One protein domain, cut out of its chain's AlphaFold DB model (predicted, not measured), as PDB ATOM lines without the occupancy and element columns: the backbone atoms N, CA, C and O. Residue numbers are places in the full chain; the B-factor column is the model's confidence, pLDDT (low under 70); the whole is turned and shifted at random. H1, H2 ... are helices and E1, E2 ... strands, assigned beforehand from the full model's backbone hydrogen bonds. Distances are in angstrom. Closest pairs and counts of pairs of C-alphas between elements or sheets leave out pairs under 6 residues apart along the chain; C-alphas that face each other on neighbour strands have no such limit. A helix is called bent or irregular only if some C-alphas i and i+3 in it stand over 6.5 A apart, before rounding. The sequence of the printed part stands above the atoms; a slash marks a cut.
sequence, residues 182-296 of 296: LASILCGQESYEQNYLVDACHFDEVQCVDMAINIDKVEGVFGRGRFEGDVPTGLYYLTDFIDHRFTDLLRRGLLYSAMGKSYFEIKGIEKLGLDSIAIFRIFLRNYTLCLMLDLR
ATOM      1  N   LEU A 182     124.103 108.769 118.542       89.81
ATOM      2  CA  LEU A 182     125.007 107.962 119.362       89.81
ATOM      3  C   LEU A 182     124.725 108.137 120.855       89.81
ATOM      4  O   LEU A 182     124.494 107.143 121.536       89.81
ATOM      5  N   ALA A 183     124.635 109.378 121.346       91.19
ATOM      6  CA  ALA A 183     124.293 109.641 122.744       91.19
ATOM      7  C   ALA A 183     122.924 109.053 123.120       91.19
ATOM      8  O   ALA A 183     122.734 108.557 124.226       91.19
ATOM      9  N   SER A 184     121.959 109.065 122.197       92.81
ATOM     10  CA  SER A 184     120.637 108.485 122.447       92.81
ATOM     11  C   SER A 184     120.664 106.962 122.545       92.81
ATOM     12  O   SER A 184     119.967 106.403 123.385       92.81
ATOM     13  N   ILE A 185     121.435 106.288 121.687       93.00
ATOM     14  CA  ILE A 185     121.558 104.826 121.703       93.00
ATOM     15  C   ILE A 185     122.353 104.386 122.936       93.00
ATOM     16  O   ILE A 185     121.860 103.571 123.707       93.00
ATOM     17  N   LEU A 186     123.536 104.968 123.153       92.81
ATOM     18  CA  LEU A 186     124.474 104.540 124.191       92.81
ATOM     19  C   LEU A 186     124.024 104.895 125.613       92.81
ATOM     20  O   LEU A 186     124.297 104.130 126.531       92.81
ATOM     21  N   CYS A 187     123.318 106.013 125.813       93.62
ATOM     22  CA  CYS A 187     122.776 106.377 127.129       93.62
ATOM     23  C   CYS A 187     121.366 105.815 127.376       93.62
ATOM     24  O   CYS A 187     120.785 106.070 128.431       93.62
ATOM     25  N   GLY A 188     120.775 105.133 126.390       92.62
ATOM     26  CA  GLY A 188     119.454 104.529 126.516       92.62
ATOM     27  C   GLY A 188     119.462 103.269 127.380       92.62
ATOM     28  O   GLY A 188     120.509 102.700 127.680       92.62
ATOM     29  N   GLN A 189     118.267 102.819 127.760       92.50
ATOM     30  CA  GLN A 189     118.061 101.454 128.248       92.50
ATOM     31  C   GLN A 189     118.548 100.417 127.224       92.50
ATOM     32  O   GLN A 189     118.566 100.694 126.021       92.50
ATOM     33  N   GLU A 190     118.861  99.220 127.725       90.56
ATOM     34  CA  GLU A 190     119.403  98.110 126.941       90.56
ATOM     35  C   GLU A 190     118.630  97.880 125.636       90.56
ATOM     36  O   GLU A 190     117.407  97.704 125.623       90.56
ATOM     37  N   SER A 191     119.362  97.896 124.525       90.44
ATOM     38  CA  SER A 191     118.826  97.690 123.183       90.44
ATOM     39  C   SER A 191     119.798  96.889 122.325       90.44
ATOM     40  O   SER A 191     121.000  96.854 122.584       90.44
ATOM     41  N   TYR A 192     119.275  96.266 121.268       91.12
ATOM     42  CA  TYR A 192     120.107  95.559 120.295       91.12
ATOM     43  C   TYR A 192     121.158  96.495 119.681       91.12
ATOM     44  O   TYR A 192     122.317  96.120 119.543       91.12
ATOM     45  N   GLU A 193     120.763  97.724 119.342       90.25
ATOM     46  CA  GLU A 193     121.635  98.729 118.742       90.25
ATOM     47  C   GLU A 193     122.759  99.156 119.688       90.25
ATOM     48  O   GLU A 193     123.898  99.304 119.248       90.25
ATOM     49  N   GLN A 194     122.461  99.330 120.979       91.44
ATOM     50  CA  GLN A 194     123.469  99.634 121.994       91.44
ATOM     51  C   GLN A 194     124.459  98.478 122.136       91.44
ATOM     52  O   GLN A 194     125.659  98.708 122.015       91.44
ATOM     53  N   ASN A 195     123.965  97.248 122.306       91.69
ATOM     54  CA  ASN A 195     124.813  96.063 122.442       91.69
ATOM     55  C   ASN A 195     125.705  95.879 121.207       91.69
ATOM     56  O   ASN A 195     126.905  95.668 121.335       91.69
ATOM     57  N   TYR A 196     125.158  96.078 120.004       91.81
ATOM     58  CA  TYR A 196     125.940  96.034 118.770       91.81
ATOM     59  C   TYR A 196     127.062  97.084 118.744       91.81
ATOM     60  O   TYR A 196     128.178  96.769 118.339       91.81
ATOM     61  N   LEU A 197     126.797  98.328 119.162       91.12
ATOM     62  CA  LEU A 197     127.822  99.378 119.211       91.12
ATOM     63  C   LEU A 197     128.899  99.097 120.269       91.12
ATOM     64  O   LEU A 197     130.074  99.355 120.014       91.12
ATOM     65  N   VAL A 198     128.522  98.555 121.427       89.81
ATOM     66  CA  VAL A 198     129.470  98.136 122.472       89.81
ATOM     67  C   VAL A 198     130.366  97.014 121.939       89.81
ATOM     68  O   VAL A 198     131.590  97.132 121.966       89.81
ATOM     69  N   ASP A 199     129.769  95.971 121.364       91.75
ATOM     70  CA  ASP A 199     130.489  94.775 120.922       91.75
ATOM     71  C   ASP A 199     131.365  95.034 119.688       91.75
ATOM     72  O   ASP A 199     132.504  94.570 119.618       91.75
ATOM     73  N   ALA A 200     130.839  95.760 118.696       93.56
ATOM     74  CA  ALA A 200     131.503  95.954 117.408       93.56
ATOM     75  C   ALA A 200     132.405  97.194 117.363       93.56
ATOM     76  O   ALA A 200     133.332  97.240 116.552       93.56
ATOM     77  N   CYS A 201     132.118  98.218 118.173       90.31
ATOM     78  CA  CYS A 201     132.849  99.489 118.153       90.31
ATOM     79  C   CYS A 201     133.572  99.805 119.467       90.31
ATOM     80  O   CYS A 201     134.282 100.807 119.510       90.31
ATOM     81  N   HIS A 202     133.432  98.969 120.503       88.12
ATOM     82  CA  HIS A 202     134.067  99.159 121.813       88.12
ATOM     83  C   HIS A 202     133.710 100.502 122.468       88.12
ATOM     84  O   HIS A 202     134.544 101.160 123.090       88.12
ATOM     85  N   PHE A 203     132.456 100.936 122.299       86.19
ATOM     86  CA  PHE A 203     131.916 102.096 123.004       86.19
ATOM     87  C   PHE A 203     131.373 101.676 124.372       86.19
ATOM     88  O   PHE A 203     130.185 101.396 124.495       86.19
ATOM     89  N   ASP A 204     132.238 101.635 125.387       80.62
ATOM     90  CA  ASP A 204     131.872 101.159 126.730       80.62
ATOM     91  C   ASP A 204     130.895 102.099 127.458       80.62
ATOM     92  O   ASP A 204     129.906 101.657 128.042       80.62
ATOM     93  N   GLU A 205     131.159 103.408 127.432       84.56
ATOM     94  CA  GLU A 205     130.338 104.413 128.110       84.56
ATOM     95  C   GLU A 205     130.422 105.791 127.441       84.56
ATOM     96  O   GLU A 205     131.434 106.168 126.845       84.56
ATOM     97  N   VAL A 206     129.359 106.585 127.588       89.38
ATOM     98  CA  VAL A 206     129.376 108.014 127.251       89.38
ATOM     99  C   VAL A 206     129.766 108.795 128.500       89.38
ATOM    100  O   VAL A 206     128.952 108.987 129.402       89.38
ATOM    101  N   GLN A 207     131.011 109.269 128.553       89.81
ATOM    102  CA  GLN A 207     131.520 110.012 129.711       89.81
ATOM    103  C   GLN A 207     130.840 111.372 129.881       89.81
ATOM    104  O   GLN A 207     130.434 111.751 130.984       89.81
ATOM    105  N   CYS A 208     130.720 112.113 128.782       90.75
ATOM    106  CA  CYS A 208     130.023 113.383 128.732       90.75
ATOM    107  C   CYS A 208     129.482 113.667 127.330       90.75
ATOM    108  O   CYS A 208     129.837 113.019 126.348       90.75
ATOM    109  N   VAL A 209     128.592 114.650 127.272       90.00
ATOM    110  CA  VAL A 209     128.043 115.223 126.052       90.00
ATOM    111  C   VAL A 209     128.238 116.730 126.144       90.00
ATOM    112  O   VAL A 209     127.546 117.402 126.917       90.00
ATOM    113  N   ASP A 210     129.185 117.252 125.373       89.88
ATOM    114  CA  ASP A 210     129.435 118.688 125.299       89.88
ATOM    115  C   ASP A 210     128.331 119.352 124.492       89.88
ATOM    116  O   ASP A 210     128.036 118.931 123.387       89.88
ATOM    117  N   MET A 211     127.697 120.389 125.021       87.31
ATOM    118  CA  MET A 211     126.570 121.059 124.381       87.31
ATOM    119  C   MET A 211     126.787 122.564 124.410       87.31
ATOM    120  O   MET A 211     126.957 123.163 125.466       87.31
ATOM    121  N   ALA A 212     126.703 123.210 123.251       87.19
ATOM    122  CA  ALA A 212     126.475 124.649 123.179       87.19
ATOM    123  C   ALA A 212     124.973 124.942 123.044       87.19
ATOM    124  O   ALA A 212     124.224 124.136 122.500       87.19
ATOM    125  N   ILE A 213     124.519 126.099 123.528       84.25
ATOM    126  CA  ILE A 213     123.178 126.636 123.267       84.25
ATOM    127  C   ILE A 213     123.319 128.109 122.901       84.25
ATOM    128  O   ILE A 213     123.929 128.882 123.634       84.25
ATOM    129  N   ASN A 214     122.746 128.507 121.764       84.06
ATOM    130  CA  ASN A 214     122.731 129.901 121.329       84.06
ATOM    131  C   ASN A 214     121.597 130.660 122.034       84.06
ATOM    132  O   ASN A 214     120.433 130.563 121.643       84.06
ATOM    133  N   ILE A 215     121.954 131.406 123.075       78.88
ATOM    134  CA  ILE A 215     121.023 132.169 123.903       78.88
ATOM    135  C   ILE A 215     120.402 133.316 123.106       78.88
ATOM    136  O   ILE A 215     119.197 133.500 123.203       78.88
ATOM    137  N   ASP A 216     121.139 133.993 122.223       78.06
ATOM    138  CA  ASP A 216     120.577 135.081 121.400       78.06
ATOM    139  C   ASP A 216     119.409 134.600 120.522       78.06
ATOM    140  O   ASP A 216     118.394 135.282 120.354       78.06
ATOM    141  N   LYS A 217     119.524 133.390 119.960       76.81
ATOM    142  CA  LYS A 217     118.445 132.758 119.189       76.81
ATOM    143  C   LYS A 217     117.275 132.363 120.076       76.81
ATOM    144  O   LYS A 217     116.130 132.520 119.652       76.81
ATOM    145  N   VAL A 218     117.556 131.841 121.269       74.75
ATOM    146  CA  VAL A 218     116.538 131.544 122.282       74.75
ATOM    147  C   VAL A 218     115.795 132.848 122.607       74.75
ATOM    148  O   VAL A 218     114.597 132.941 122.353       74.75
ATOM    149  N   GLU A 219     116.477 133.920 123.001       74.25
ATOM    150  CA  GLU A 219     115.858 135.225 123.264       74.25
ATOM    151  C   GLU A 219     115.067 135.778 122.073       74.25
ATOM    152  O   GLU A 219     113.975 136.319 122.251       74.25
ATOM    153  N   GLY A 220     115.554 135.594 120.843       70.56
ATOM    154  CA  GLY A 220     114.820 135.962 119.631       70.56
ATOM    155  C   GLY A 220     113.469 135.249 119.483       70.56
ATOM    156  O   GLY A 220     112.553 135.790 118.864       70.56
ATOM    157  N   VAL A 221     113.317 134.056 120.066       67.19
ATOM    158  CA  VAL A 221     112.060 133.291 120.101       67.19
ATOM    159  C   VAL A 221     111.201 133.650 121.321       67.19
ATOM    160  O   VAL A 221     109.974 133.667 121.213       67.19
ATOM    161  N   PHE A 222     111.818 133.936 122.469       64.94
ATOM    162  CA  PHE A 222     111.140 134.070 123.766       64.94
ATOM    163  C   PHE A 222     110.931 135.525 124.242       64.94
ATOM    164  O   PHE A 222     110.173 135.749 125.186       64.94
ATOM    165  N   GLY A 223     111.543 136.507 123.574       62.91
ATOM    166  CA  GLY A 223     111.583 137.919 123.963       62.91
ATOM    167  C   GLY A 223     112.898 138.284 124.664       62.91
ATOM    168  O   GLY A 223     113.343 137.565 125.559       62.91
ATOM    169  N   ARG A 224     113.507 139.411 124.257       58.25
ATOM    170  CA  ARG A 224     114.758 139.937 124.838       58.25
ATOM    171  C   ARG A 224     114.612 140.206 126.335       58.25
ATOM    172  O   ARG A 224     113.552 140.657 126.770       58.25
ATOM    173  N   GLY A 225     115.675 139.956 127.096       58.34
ATOM    174  CA  GLY A 225     115.742 140.288 128.521       58.34
ATOM    175  C   GLY A 225     115.162 139.233 129.463       58.34
ATOM    176  O   GLY A 225     115.263 139.367 130.678       58.34
ATOM    177  N   ARG A 226     114.562 138.153 128.937       59.66
ATOM    178  CA  ARG A 226     114.026 137.051 129.762       59.66
ATOM    179  C   ARG A 226     115.097 136.072 130.254       59.66
ATOM    180  O   ARG A 226     114.795 135.225 131.094       59.66
ATOM    181  N   PHE A 227     116.311 136.156 129.715       60.12
ATOM    182  CA  PHE A 227     117.411 135.228 129.987       60.12
ATOM    183  C   PHE A 227     118.695 135.968 130.401       60.12
ATOM    184  O   PHE A 227     119.762 135.361 130.400       60.12
ATOM    185  N   GLU A 228     118.593 137.254 130.764       51.03
ATOM    186  CA  GLU A 228     119.720 138.077 131.220       51.03
ATOM    187  C   GLU A 228     120.304 137.568 132.554       51.03
ATOM    188  O   GLU A 228     119.569 137.220 133.481       51.03
ATOM    189  N   GLY A 229     121.640 137.546 132.647       56.41
ATOM    190  CA  GLY A 229     122.416 137.117 133.818       56.41
ATOM    191  C   GLY A 229     123.487 136.068 133.488       56.41
ATOM    192  O   GLY A 229     123.447 135.437 132.434       56.41
ATOM    193  N   ASP A 230     124.442 135.854 134.400       55.91
ATOM    194  CA  ASP A 230     125.500 134.833 134.238       55.91
ATOM    195  C   ASP A 230     124.941 133.398 134.261       55.91
ATOM    196  O   ASP A 230     125.520 132.470 133.691       55.91
ATOM    197  N   VAL A 231     123.780 133.222 134.903       60.84
ATOM    198  CA  VAL A 231     123.055 131.955 135.009       60.84
ATOM    199  C   VAL A 231     121.822 132.012 134.102       60.84
ATOM    200  O   VAL A 231     120.943 132.847 134.335       60.84
ATOM    201  N   PRO A 232     121.686 131.106 133.115       67.25
ATOM    202  CA  PRO A 232     120.612 131.148 132.130       67.25
ATOM    203  C   PRO A 232     119.304 130.600 132.729       67.25
ATOM    204  O   PRO A 232     118.783 129.564 132.326       67.25
ATOM    205  N   THR A 233     118.745 131.279 133.729       71.06
ATOM    206  CA  THR A 233     117.600 130.777 134.509       71.06
ATOM    207  C   THR A 233     116.368 130.539 133.631       71.06
ATOM    208  O   THR A 233     115.689 129.521 133.771       71.06
ATOM    209  N   GLY A 234     116.132 131.415 132.647       71.88
ATOM    210  CA  GLY A 234     115.092 131.226 131.635       71.88
ATOM    211  C   GLY A 234     115.270 129.945 130.808       71.88
ATOM    212  O   GLY A 234     114.287 129.288 130.464       71.88
ATOM    213  N   LEU A 235     116.514 129.550 130.509       78.00
ATOM    214  CA  LEU A 235     116.806 128.332 129.751       78.00
ATOM    215  C   LEU A 235     116.403 127.100 130.561       78.00
ATOM    216  O   LEU A 235     115.858 126.153 130.002       78.00
ATOM    217  N   TYR A 236     116.600 127.129 131.879       82.25
ATOM    218  CA  TYR A 236     116.168 126.035 132.740       82.25
ATOM    219  C   TYR A 236     114.650 125.881 132.745       82.25
ATOM    220  O   TYR A 236     114.189 124.758 132.583       82.25
ATOM    221  N   TYR A 237     113.881 126.973 132.799       77.31
ATOM    222  CA  TYR A 237     112.420 126.908 132.643       77.31
ATOM    223  C   TYR A 237     111.998 126.315 131.297       77.31
ATOM    224  O   TYR A 237     111.076 125.506 131.227       77.31
ATOM    225  N   LEU A 238     112.692 126.683 130.219       77.88
ATOM    226  CA  LEU A 238     112.437 126.117 128.899       77.88
ATOM    227  C   LEU A 238     112.734 124.616 128.856       77.88
ATOM    228  O   LEU A 238     111.944 123.839 128.325       77.88
ATOM    229  N   THR A 239     113.878 124.205 129.390       83.19
ATOM    230  CA  THR A 239     114.246 122.787 129.411       83.19
ATOM    231  C   THR A 239     113.326 121.985 130.311       83.19
ATOM    232  O   THR A 239     112.988 120.873 129.937       83.19
ATOM    233  N   ASP A 240     112.836 122.572 131.404       83.88
ATOM    234  CA  ASP A 240     111.895 121.930 132.321       83.88
ATOM    235  C   ASP A 240     110.555 121.672 131.633       83.88
ATOM    236  O   ASP A 240     110.001 120.570 131.668       83.88
ATOM    237  N   PHE A 241     110.111 122.664 130.862       81.31
ATOM    238  CA  PHE A 241     108.955 122.548 129.990       81.31
ATOM    239  C   PHE A 241     109.119 121.489 128.885       81.31
ATOM    240  O   PHE A 241     108.159 120.795 128.534       81.31
ATOM    241  N   ILE A 242     110.314 121.369 128.297       82.44
ATOM    242  CA  ILE A 242     110.601 120.357 127.270       82.44
ATOM    243  C   ILE A 242     110.652 118.959 127.895       82.44
ATOM    244  O   ILE A 242     110.038 118.031 127.352       82.44
ATOM    245  N   ASP A 243     111.419 118.825 128.978       85.12
ATOM    246  CA  ASP A 243     111.603 117.632 129.794       85.12
ATOM    247  C   ASP A 243     112.324 117.958 131.127       85.12
ATOM    248  O   ASP A 243     113.552 118.059 131.173       85.12
ATOM    249  N   HIS A 244     111.564 118.051 132.224       86.00
ATOM    250  CA  HIS A 244     112.071 118.310 133.586       86.00
ATOM    251  C   HIS A 244     113.245 117.423 134.022       86.00
ATOM    252  O   HIS A 244     114.121 117.865 134.764       86.00
ATOM    253  N   ARG A 245     113.320 116.177 133.533       87.44
ATOM    254  CA  ARG A 245     114.389 115.236 133.904       87.44
ATOM    255  C   ARG A 245     115.750 115.691 133.388       87.44
ATOM    256  O   ARG A 245     116.773 115.384 133.991       87.44
ATOM    257  N   PHE A 246     115.771 116.419 132.273       88.44
ATOM    258  CA  PHE A 246     117.003 116.907 131.659       88.44
ATOM    259  C   PHE A 246     117.501 118.213 132.293       88.44
ATOM    260  O   PHE A 246     118.695 118.504 132.248       88.44
ATOM    261  N   THR A 247     116.616 118.993 132.916       88.06
ATOM    262  CA  THR A 247     116.951 120.301 133.497       88.06
ATOM    263  C   THR A 247     118.017 120.209 134.578       88.06
ATOM    264  O   THR A 247     118.926 121.038 134.609       88.06
ATOM    265  N   ASP A 248     117.952 119.193 135.435       87.94
ATOM    266  CA  ASP A 248     118.944 119.015 136.495       87.94
ATOM    267  C   ASP A 248     120.322 118.636 135.947       87.94
ATOM    268  O   ASP A 248     121.335 119.113 136.462       87.94
ATOM    269  N   LEU A 249     120.376 117.835 134.877       89.94
ATOM    270  CA  LEU A 249     121.631 117.534 134.185       89.94
ATOM    271  C   LEU A 249     122.224 118.799 133.557       89.94
ATOM    272  O   LEU A 249     123.406 119.082 133.736       89.94
ATOM    273  N   LEU A 250     121.384 119.594 132.889       88.81
ATOM    274  CA  LEU A 250     121.795 120.843 132.252       88.81
ATOM    275  C   LEU A 250     122.314 121.868 133.269       88.81
ATOM    276  O   LEU A 250     123.343 122.493 133.037       88.81
ATOM    277  N   ARG A 251     121.645 122.007 134.421       88.25
ATOM    278  CA  ARG A 251     122.080 122.899 135.509       88.25
ATOM    279  C   ARG A 251     123.453 122.528 136.052       88.25
ATOM    280  O   ARG A 251     124.272 123.411 136.277       88.25
ATOM    281  N   ARG A 252     123.694 121.234 136.280       90.19
ATOM    282  CA  ARG A 252     124.974 120.733 136.809       90.19
ATOM    283  C   ARG A 252     126.102 120.822 135.789       90.19
ATOM    284  O   ARG A 252     127.254 120.933 136.189       90.19
ATOM    285  N   GLY A 253     125.766 120.750 134.504       90.62
ATOM    286  CA  GLY A 253     126.730 120.766 133.414       90.62
ATOM    287  C   GLY A 253     127.135 122.155 132.927       90.62
ATOM    288  O   GLY A 253     127.993 122.221 132.060       90.62
ATOM    289  N   LEU A 254     126.545 123.257 133.415       90.94
ATOM    290  CA  LEU A 254     126.907 124.600 132.945       90.94
ATOM    291  C   LEU A 254     128.387 124.891 133.229       90.94
ATOM    292  O   LEU A 254     128.804 124.930 134.385       90.94
ATOM    293  N   LEU A 255     129.149 125.156 132.169       90.06
ATOM    294  CA  LEU A 255     130.552 125.545 132.264       90.06
ATOM    295  C   LEU A 255     130.682 127.067 132.336       90.06
ATOM    296  O   LEU A 255     131.176 127.614 133.318       90.06
ATOM    297  N   TYR A 256     130.241 127.756 131.280       87.88
ATOM    298  CA  TYR A 256     130.290 129.214 131.169       87.88
ATOM    299  C   TYR A 256     129.356 129.724 130.064       87.88
ATOM    300  O   TYR A 256     128.934 128.973 129.178       87.88
ATOM    301  N   SER A 257     129.076 131.027 130.089       85.75
ATOM    302  CA  SER A 257     128.341 131.739 129.040       85.75
ATOM    303  C   SER A 257     129.218 132.842 128.446       85.75
ATOM    304  O   SER A 257     129.828 133.615 129.179       85.75
ATOM    305  N   ALA A 258     129.310 132.914 127.119       84.06
ATOM    306  CA  ALA A 258     130.093 133.923 126.412       84.06
ATOM    307  C   ALA A 258     129.523 134.191 125.013       84.06
ATOM    308  O   ALA A 258     129.139 133.259 124.305       84.06
ATOM    309  N   MET A 259     129.520 135.464 124.598       83.69
ATOM    310  CA  MET A 259     129.127 135.903 123.246       83.69
ATOM    311  C   MET A 259     127.773 135.331 122.779       83.69
ATOM    312  O   MET A 259     127.677 134.757 121.694       83.69
ATOM    313  N   GLY A 260     126.741 135.421 123.625       80.94
ATOM    314  CA  GLY A 260     125.395 134.951 123.273       80.94
ATOM    315  C   GLY A 260     125.243 133.426 123.222       80.94
ATOM    316  O   GLY A 260     124.252 132.918 122.696       80.94
ATOM    317  N   LYS A 261     126.214 132.668 123.749       85.69
ATOM    318  CA  LYS A 261     126.165 131.206 123.871       85.69
ATOM    319  C   LYS A 261     126.425 130.757 125.307       85.69
ATOM    320  O   LYS A 261     127.263 131.341 125.988       85.69
ATOM    321  N   SER A 262     125.773 129.678 125.722       87.25
ATOM    322  CA  SER A 262     126.090 128.941 126.950       87.25
ATOM    323  C   SER A 262     126.644 127.569 126.593       87.25
ATOM    324  O   SER A 262     126.133 126.924 125.677       87.25
ATOM    325  N   TYR A 263     127.688 127.146 127.298       89.19
ATOM    326  CA  TYR A 263     128.387 125.883 127.075       89.19
ATOM    327  C   TYR A 263     128.200 124.965 128.275       89.19
ATOM    328  O   TYR A 263     128.284 125.408 129.424       89.19
ATOM    329  N   PHE A 264     127.954 123.693 127.995       90.81
ATOM    330  CA  PHE A 264     127.613 122.681 128.975       90.81
ATOM    331  C   PHE A 264     128.423 121.409 128.735       90.81
ATOM    332  O   PHE A 264     128.614 121.024 127.588       90.81
ATOM    333  N   GLU A 265     128.815 120.733 129.806       93.69
ATOM    334  CA  GLU A 265     129.339 119.368 129.793       93.69
ATOM    335  C   GLU A 265     128.337 118.478 130.537       93.69
ATOM    336  O   GLU A 265     128.239 118.499 131.768       93.69
ATOM    337  N   ILE A 266     127.521 117.731 129.794       91.88
ATOM    338  CA  ILE A 266     126.437 116.933 130.370       91.88
ATOM    339  C   ILE A 266     126.943 115.535 130.701       91.88
ATOM    340  O   ILE A 266     127.354 114.799 129.811       91.88
ATOM    341  N   LYS A 267     126.855 115.142 131.972       93.38
ATOM    342  CA  LYS A 267     127.239 113.806 132.458       93.38
ATOM    343  C   LYS A 267     126.036 113.070 133.026       93.38
ATOM    344  O   LYS A 267     125.130 113.699 133.568       93.38
ATOM    345  N   GLY A 268     126.062 111.741 132.990       91.69
ATOM    346  CA  GLY A 268     125.070 110.927 133.689       91.69
ATOM    347  C   GLY A 268     123.704 110.852 133.004       91.69
ATOM    348  O   GLY A 268     122.690 110.786 133.700       91.69
ATOM    349  N   ILE A 269     123.648 110.913 131.670       92.06
ATOM    350  CA  ILE A 269     122.388 110.823 130.907       92.06
ATOM    351  C   ILE A 269     121.753 109.437 131.083       92.06
ATOM    352  O   ILE A 269     120.535 109.326 131.212       92.06
ATOM    353  N   GLU A 270     122.572 108.393 131.167       90.38
ATOM    354  CA  GLU A 270     122.173 107.007 131.417       90.38
ATOM    355  C   GLU A 270     121.407 106.843 132.740       90.38
ATOM    356  O   GLU A 270     120.483 106.035 132.854       90.38
ATOM    357  N   LYS A 271     121.698 107.698 133.731       91.69
ATOM    358  CA  LYS A 271     121.037 107.689 135.046       91.69
ATOM    359  C   LYS A 271     119.585 108.157 134.991       91.69
ATOM    360  O   LYS A 271     118.860 107.977 135.966       91.69
ATOM    361  N   LEU A 272     119.144 108.738 133.872       90.75
ATOM    362  CA  LEU A 272     117.738 109.083 133.667       90.75
ATOM    363  C   LEU A 272     116.854 107.841 133.467       90.75
ATOM    364  O   LEU A 272     115.632 107.954 133.575       90.75
ATOM    365  N   GLY A 273     117.445 106.677 133.161       90.94
ATOM    366  CA  GLY A 273     116.720 105.417 132.984       90.94
ATOM    367  C   GLY A 273     115.714 105.452 131.831       90.94
ATOM    368  O   GLY A 273     114.641 104.861 131.937       90.94
ATOM    369  N   LEU A 274     116.025 106.183 130.757       93.19
ATOM    370  CA  LEU A 274     115.140 106.402 129.611       93.19
ATOM    371  C   LEU A 274     115.496 105.493 128.438       93.19
ATOM    372  O   LEU A 274     116.661 105.184 128.222       93.19
ATOM    373  N   ASP A 275     114.504 105.117 127.632       93.56
ATOM    374  CA  ASP A 275     114.769 104.466 126.347       93.56
ATOM    375  C   ASP A 275     115.451 105.429 125.350       93.56
ATOM    376  O   ASP A 275     115.337 106.661 125.451       93.56
ATOM    377  N   SER A 276     116.133 104.874 124.344       91.88
ATOM    378  CA  SER A 276     116.870 105.661 123.347       91.88
ATOM    379  C   SER A 276     115.981 106.643 122.576       91.88
ATOM    380  O   SER A 276     116.423 107.714 122.158       91.88
ATOM    381  N   ILE A 277     114.693 106.333 122.400       89.88
ATOM    382  CA  ILE A 277     113.745 107.196 121.686       89.88
ATOM    383  C   ILE A 277     113.377 108.422 122.530       89.88
ATOM    384  O   ILE A 277     113.168 109.510 121.978       89.88
ATOM    385  N   ALA A 278     113.245 108.261 123.844       90.75
ATOM    386  CA  ALA A 278     112.975 109.331 124.787       90.75
ATOM    387  C   ALA A 278     114.170 110.287 124.865       90.75
ATOM    388  O   ALA A 278     113.968 111.491 124.693       90.75
ATOM    389  N   ILE A 279     115.393 109.761 124.988       92.19
ATOM    390  CA  ILE A 279     116.625 110.568 124.966       92.19
ATOM    391  C   ILE A 279     116.741 111.328 123.642       92.19
ATOM    392  O   ILE A 279     116.864 112.557 123.634       92.19
ATOM    393  N   PHE A 280     116.552 110.635 122.515       91.06
ATOM    394  CA  PHE A 280     116.553 111.262 121.194       91.06
ATOM    395  C   PHE A 280     115.538 112.400 121.088       91.06
ATOM    396  O   PHE A 280     115.832 113.452 120.528       91.06
ATOM    397  N   ARG A 281     114.328 112.231 121.633       89.25
ATOM    398  CA  ARG A 281     113.298 113.280 121.611       89.25
ATOM    399  C   ARG A 281     113.692 114.505 122.430       89.25
ATOM    400  O   ARG A 281     113.357 115.606 121.996       89.25
ATOM    401  N   ILE A 282     114.361 114.330 123.568       88.81
ATOM    402  CA  ILE A 282     114.849 115.444 124.392       88.81
ATOM    403  C   ILE A 282     115.843 116.269 123.575       88.81
ATOM    404  O   ILE A 282     115.614 117.462 123.353       88.81
ATOM    405  N   PHE A 283     116.885 115.633 123.037       88.12
ATOM    406  CA  PHE A 283     117.883 116.320 122.216       88.12
ATOM    407  C   PHE A 283     117.281 116.915 120.945       88.12
ATOM    408  O   PHE A 283     117.530 118.075 120.639       88.12
ATOM    409  N   LEU A 284     116.415 116.182 120.243       87.12
ATOM    410  CA  LEU A 284     115.765 116.662 119.024       87.12
ATOM    411  C   LEU A 284     114.908 117.908 119.277       87.12
ATOM    412  O   LEU A 284     114.900 118.826 118.453       87.12
ATOM    413  N   ARG A 285     114.157 117.955 120.384       86.38
ATOM    414  CA  ARG A 285     113.340 119.125 120.746       86.38
ATOM    415  C   ARG A 285     114.223 120.314 121.094       86.38
ATOM    416  O   ARG A 285     113.982 121.393 120.562       86.38
ATOM    417  N   ASN A 286     115.261 120.103 121.899       80.81
ATOM    418  CA  ASN A 286     116.234 121.146 122.219       80.81
ATOM    419  C   ASN A 286     116.939 121.663 120.955       80.81
ATOM    420  O   ASN A 286     116.993 122.869 120.743       80.81
ATOM    421  N   TYR A 287     117.357 120.776 120.051       81.88
ATOM    422  CA  TYR A 287     117.924 121.132 118.750       81.88
ATOM    423  C   TYR A 287     116.948 121.973 117.912       81.88
ATOM    424  O   TYR A 287     117.301 123.033 117.400       81.88
ATOM    425  N   THR A 288     115.688 121.533 117.821       79.25
ATOM    426  CA  THR A 288     114.641 122.201 117.028       79.25
ATOM    427  C   THR A 288     114.293 123.590 117.573       79.25
ATOM    428  O   THR A 288     114.021 124.506 116.797       79.25
ATOM    429  N   LEU A 289     114.233 123.733 118.899       73.62
ATOM    430  CA  LEU A 289     113.729 124.933 119.572       73.62
ATOM    431  C   LEU A 289     114.833 125.938 119.911       73.62
ATOM    432  O   LEU A 289     114.575 127.137 119.858       73.62
ATOM    433  N   CYS A 290     116.045 125.465 120.211       65.12
ATOM    434  CA  CYS A 290     117.158 126.289 120.693       65.12
ATOM    435  C   CYS A 290     118.293 126.466 119.661       65.12
ATOM    436  O   CYS A 290     119.173 127.293 119.871       65.12
ATOM    437  N   LEU A 291     118.274 125.731 118.537       51.88
ATOM    438  CA  LEU A 291     119.133 125.898 117.348       51.88
ATOM    439  C   LEU A 291     120.618 126.243 117.608       51.88
ATOM    440  O   LEU A 291     121.112 127.283 117.155       51.88
ATOM    441  N   MET A 292     121.325 125.329 118.272       47.22
ATOM    442  CA  MET A 292     122.619 124.747 117.860       47.22
ATOM    443  C   MET A 292     123.153 123.937 119.039       47.22
ATOM    444  O   MET A 292     123.775 124.518 119.913       47.22
ATOM    445  N   LEU A 293     122.895 122.629 119.053       45.34
ATOM    446  CA  LEU A 293     123.741 121.680 119.773       45.34
ATOM    447  C   LEU A 293     125.000 121.517 118.914       45.34
ATOM    448  O   LEU A 293     124.969 120.756 117.952       45.34
ATOM    449  N   ASP A 294     126.061 122.267 119.206       42.44
ATOM    450  CA  ASP A 294     127.396 121.817 118.801       42.44
ATOM    451  C   ASP A 294     127.778 120.748 119.821       42.44
ATOM    452  O   ASP A 294     128.107 121.082 120.960       42.44
ATOM    453  N   LEU A 295     127.618 119.485 119.427       43.09
ATOM    454  CA  LEU A 295     128.140 118.348 120.170       43.09
ATOM    455  C   LEU A 295     129.585 118.151 119.732       43.09
ATOM    456  O   LEU A 295     129.825 117.883 118.553       43.09
ATOM    457  N   ARG A 296     130.521 118.389 120.650       38.66
ATOM    458  CA  ARG A 296     131.949 118.133 120.439       38.66
ATOM    459  C   ARG A 296     132.335 116.777 120.998       38.66
ATOM    460  O   ARG A 296     131.689 116.355 121.980       38.66
TER     461      ARG A 296
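Overview. This is residues 182 to 296 of the 296 residues of the protein "AAA_23 domain-containing protein" of human gut metagenome (UniProt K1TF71). An elongated body has a small three-stranded sheet as one wall, with the arm H4b of the bent helix H4 packed on it and the helix H5 running lengthwise through the other part. H1 and H2 make one end of the body, and H3 with the loop after it makes the other. The printed part has 115 residues, in the order H1 H2 E1 H3 H4 E2 E3 H5; the class is mixed, helices and strands, and the antiparallel sheet has the order E1, E3, E2. The whole is compact, with a radius of gyration of the C-alphas of 14.8 A, and spans 48 by 23 by 20 A.

Along the chain. Find C-alpha 182 at (125.007, 107.962, 119.362), where H1, residues 182 to 186, begins. H2 follows as residues 192 to 201, 13.5 A long. E1, residues 209 to 214, runs 16.3 A and is followed directly by H3, residues 215 to 222. H4, residues 233 to 253, was assigned as one helix by its hydrogen bonds but is bent, with C-alphas 242 and 245 9.2 A apart: its arms are H4a, residues 233 to 242, and H4b, residues 245 to 253. E2 begins at C-alpha 254, (126.907, 124.600, 132.945), and ends at residue 258; E3, residues 261 to 266, runs 15.7 A. H5, residues 276 to 290, is 20.8 A long and ends at C-alpha 290, (117.158, 126.289, 120.693).

Arrangement. H5 is the hub, touching three helices. With residues 276 to 280 alone it touches H1, closest at the C-alphas of Ser 184 and Ser 276, 4.8 A. H1 also touches H2, at the C-alphas of Leu 186 and Gln 194, 5.5 A. With residues 289 to 290 alone H5 touches H3, about perpendicular at 85 degrees, closest at the C-alphas of Val 218 and Cys 290, 5.5 A. With residues 282 to 286 alone it touches H4a, at a steep tilt of 46 degrees, opposite ways; the closest C-alphas, of Ile 242 and Ile 282, are 7.1 A apart. H4a and H4b touch at a shallow tilt of 31 degrees, opposite ways, closest at the C-alphas of Asp 240 and Thr 247, 5.4 A. H4b is on the sheet at a height of 7.2 A, over none of its strands, but only just: 2 of its C-alphas fall on E3. H3 only grazes the sheet with residues 215 to 218. Look for N 211 and O 264, 2.8 A, between E1 and E3, and for N 255 and O 263, 2.9 A, in the hairpin of E2 and E3. E1, H3 H4 and E2 form a split strand-helix-strand unit, two strands running the same way with E3 between them, and its crossover is right-handed. Every O i to N i+4 pair is within hydrogen-bond range in H1, H2, H3, H4a and H5; in H4b 4 of 5 are.

Size, cuts and confidence. The two C-alphas farthest apart, of Asp 199 and Gly 225, are 48.4 A apart. The printed part has no cut and no long link. Confidence is low, under 70, at residues 221 to 232 and 290 to 296, the last being the chain's last residue.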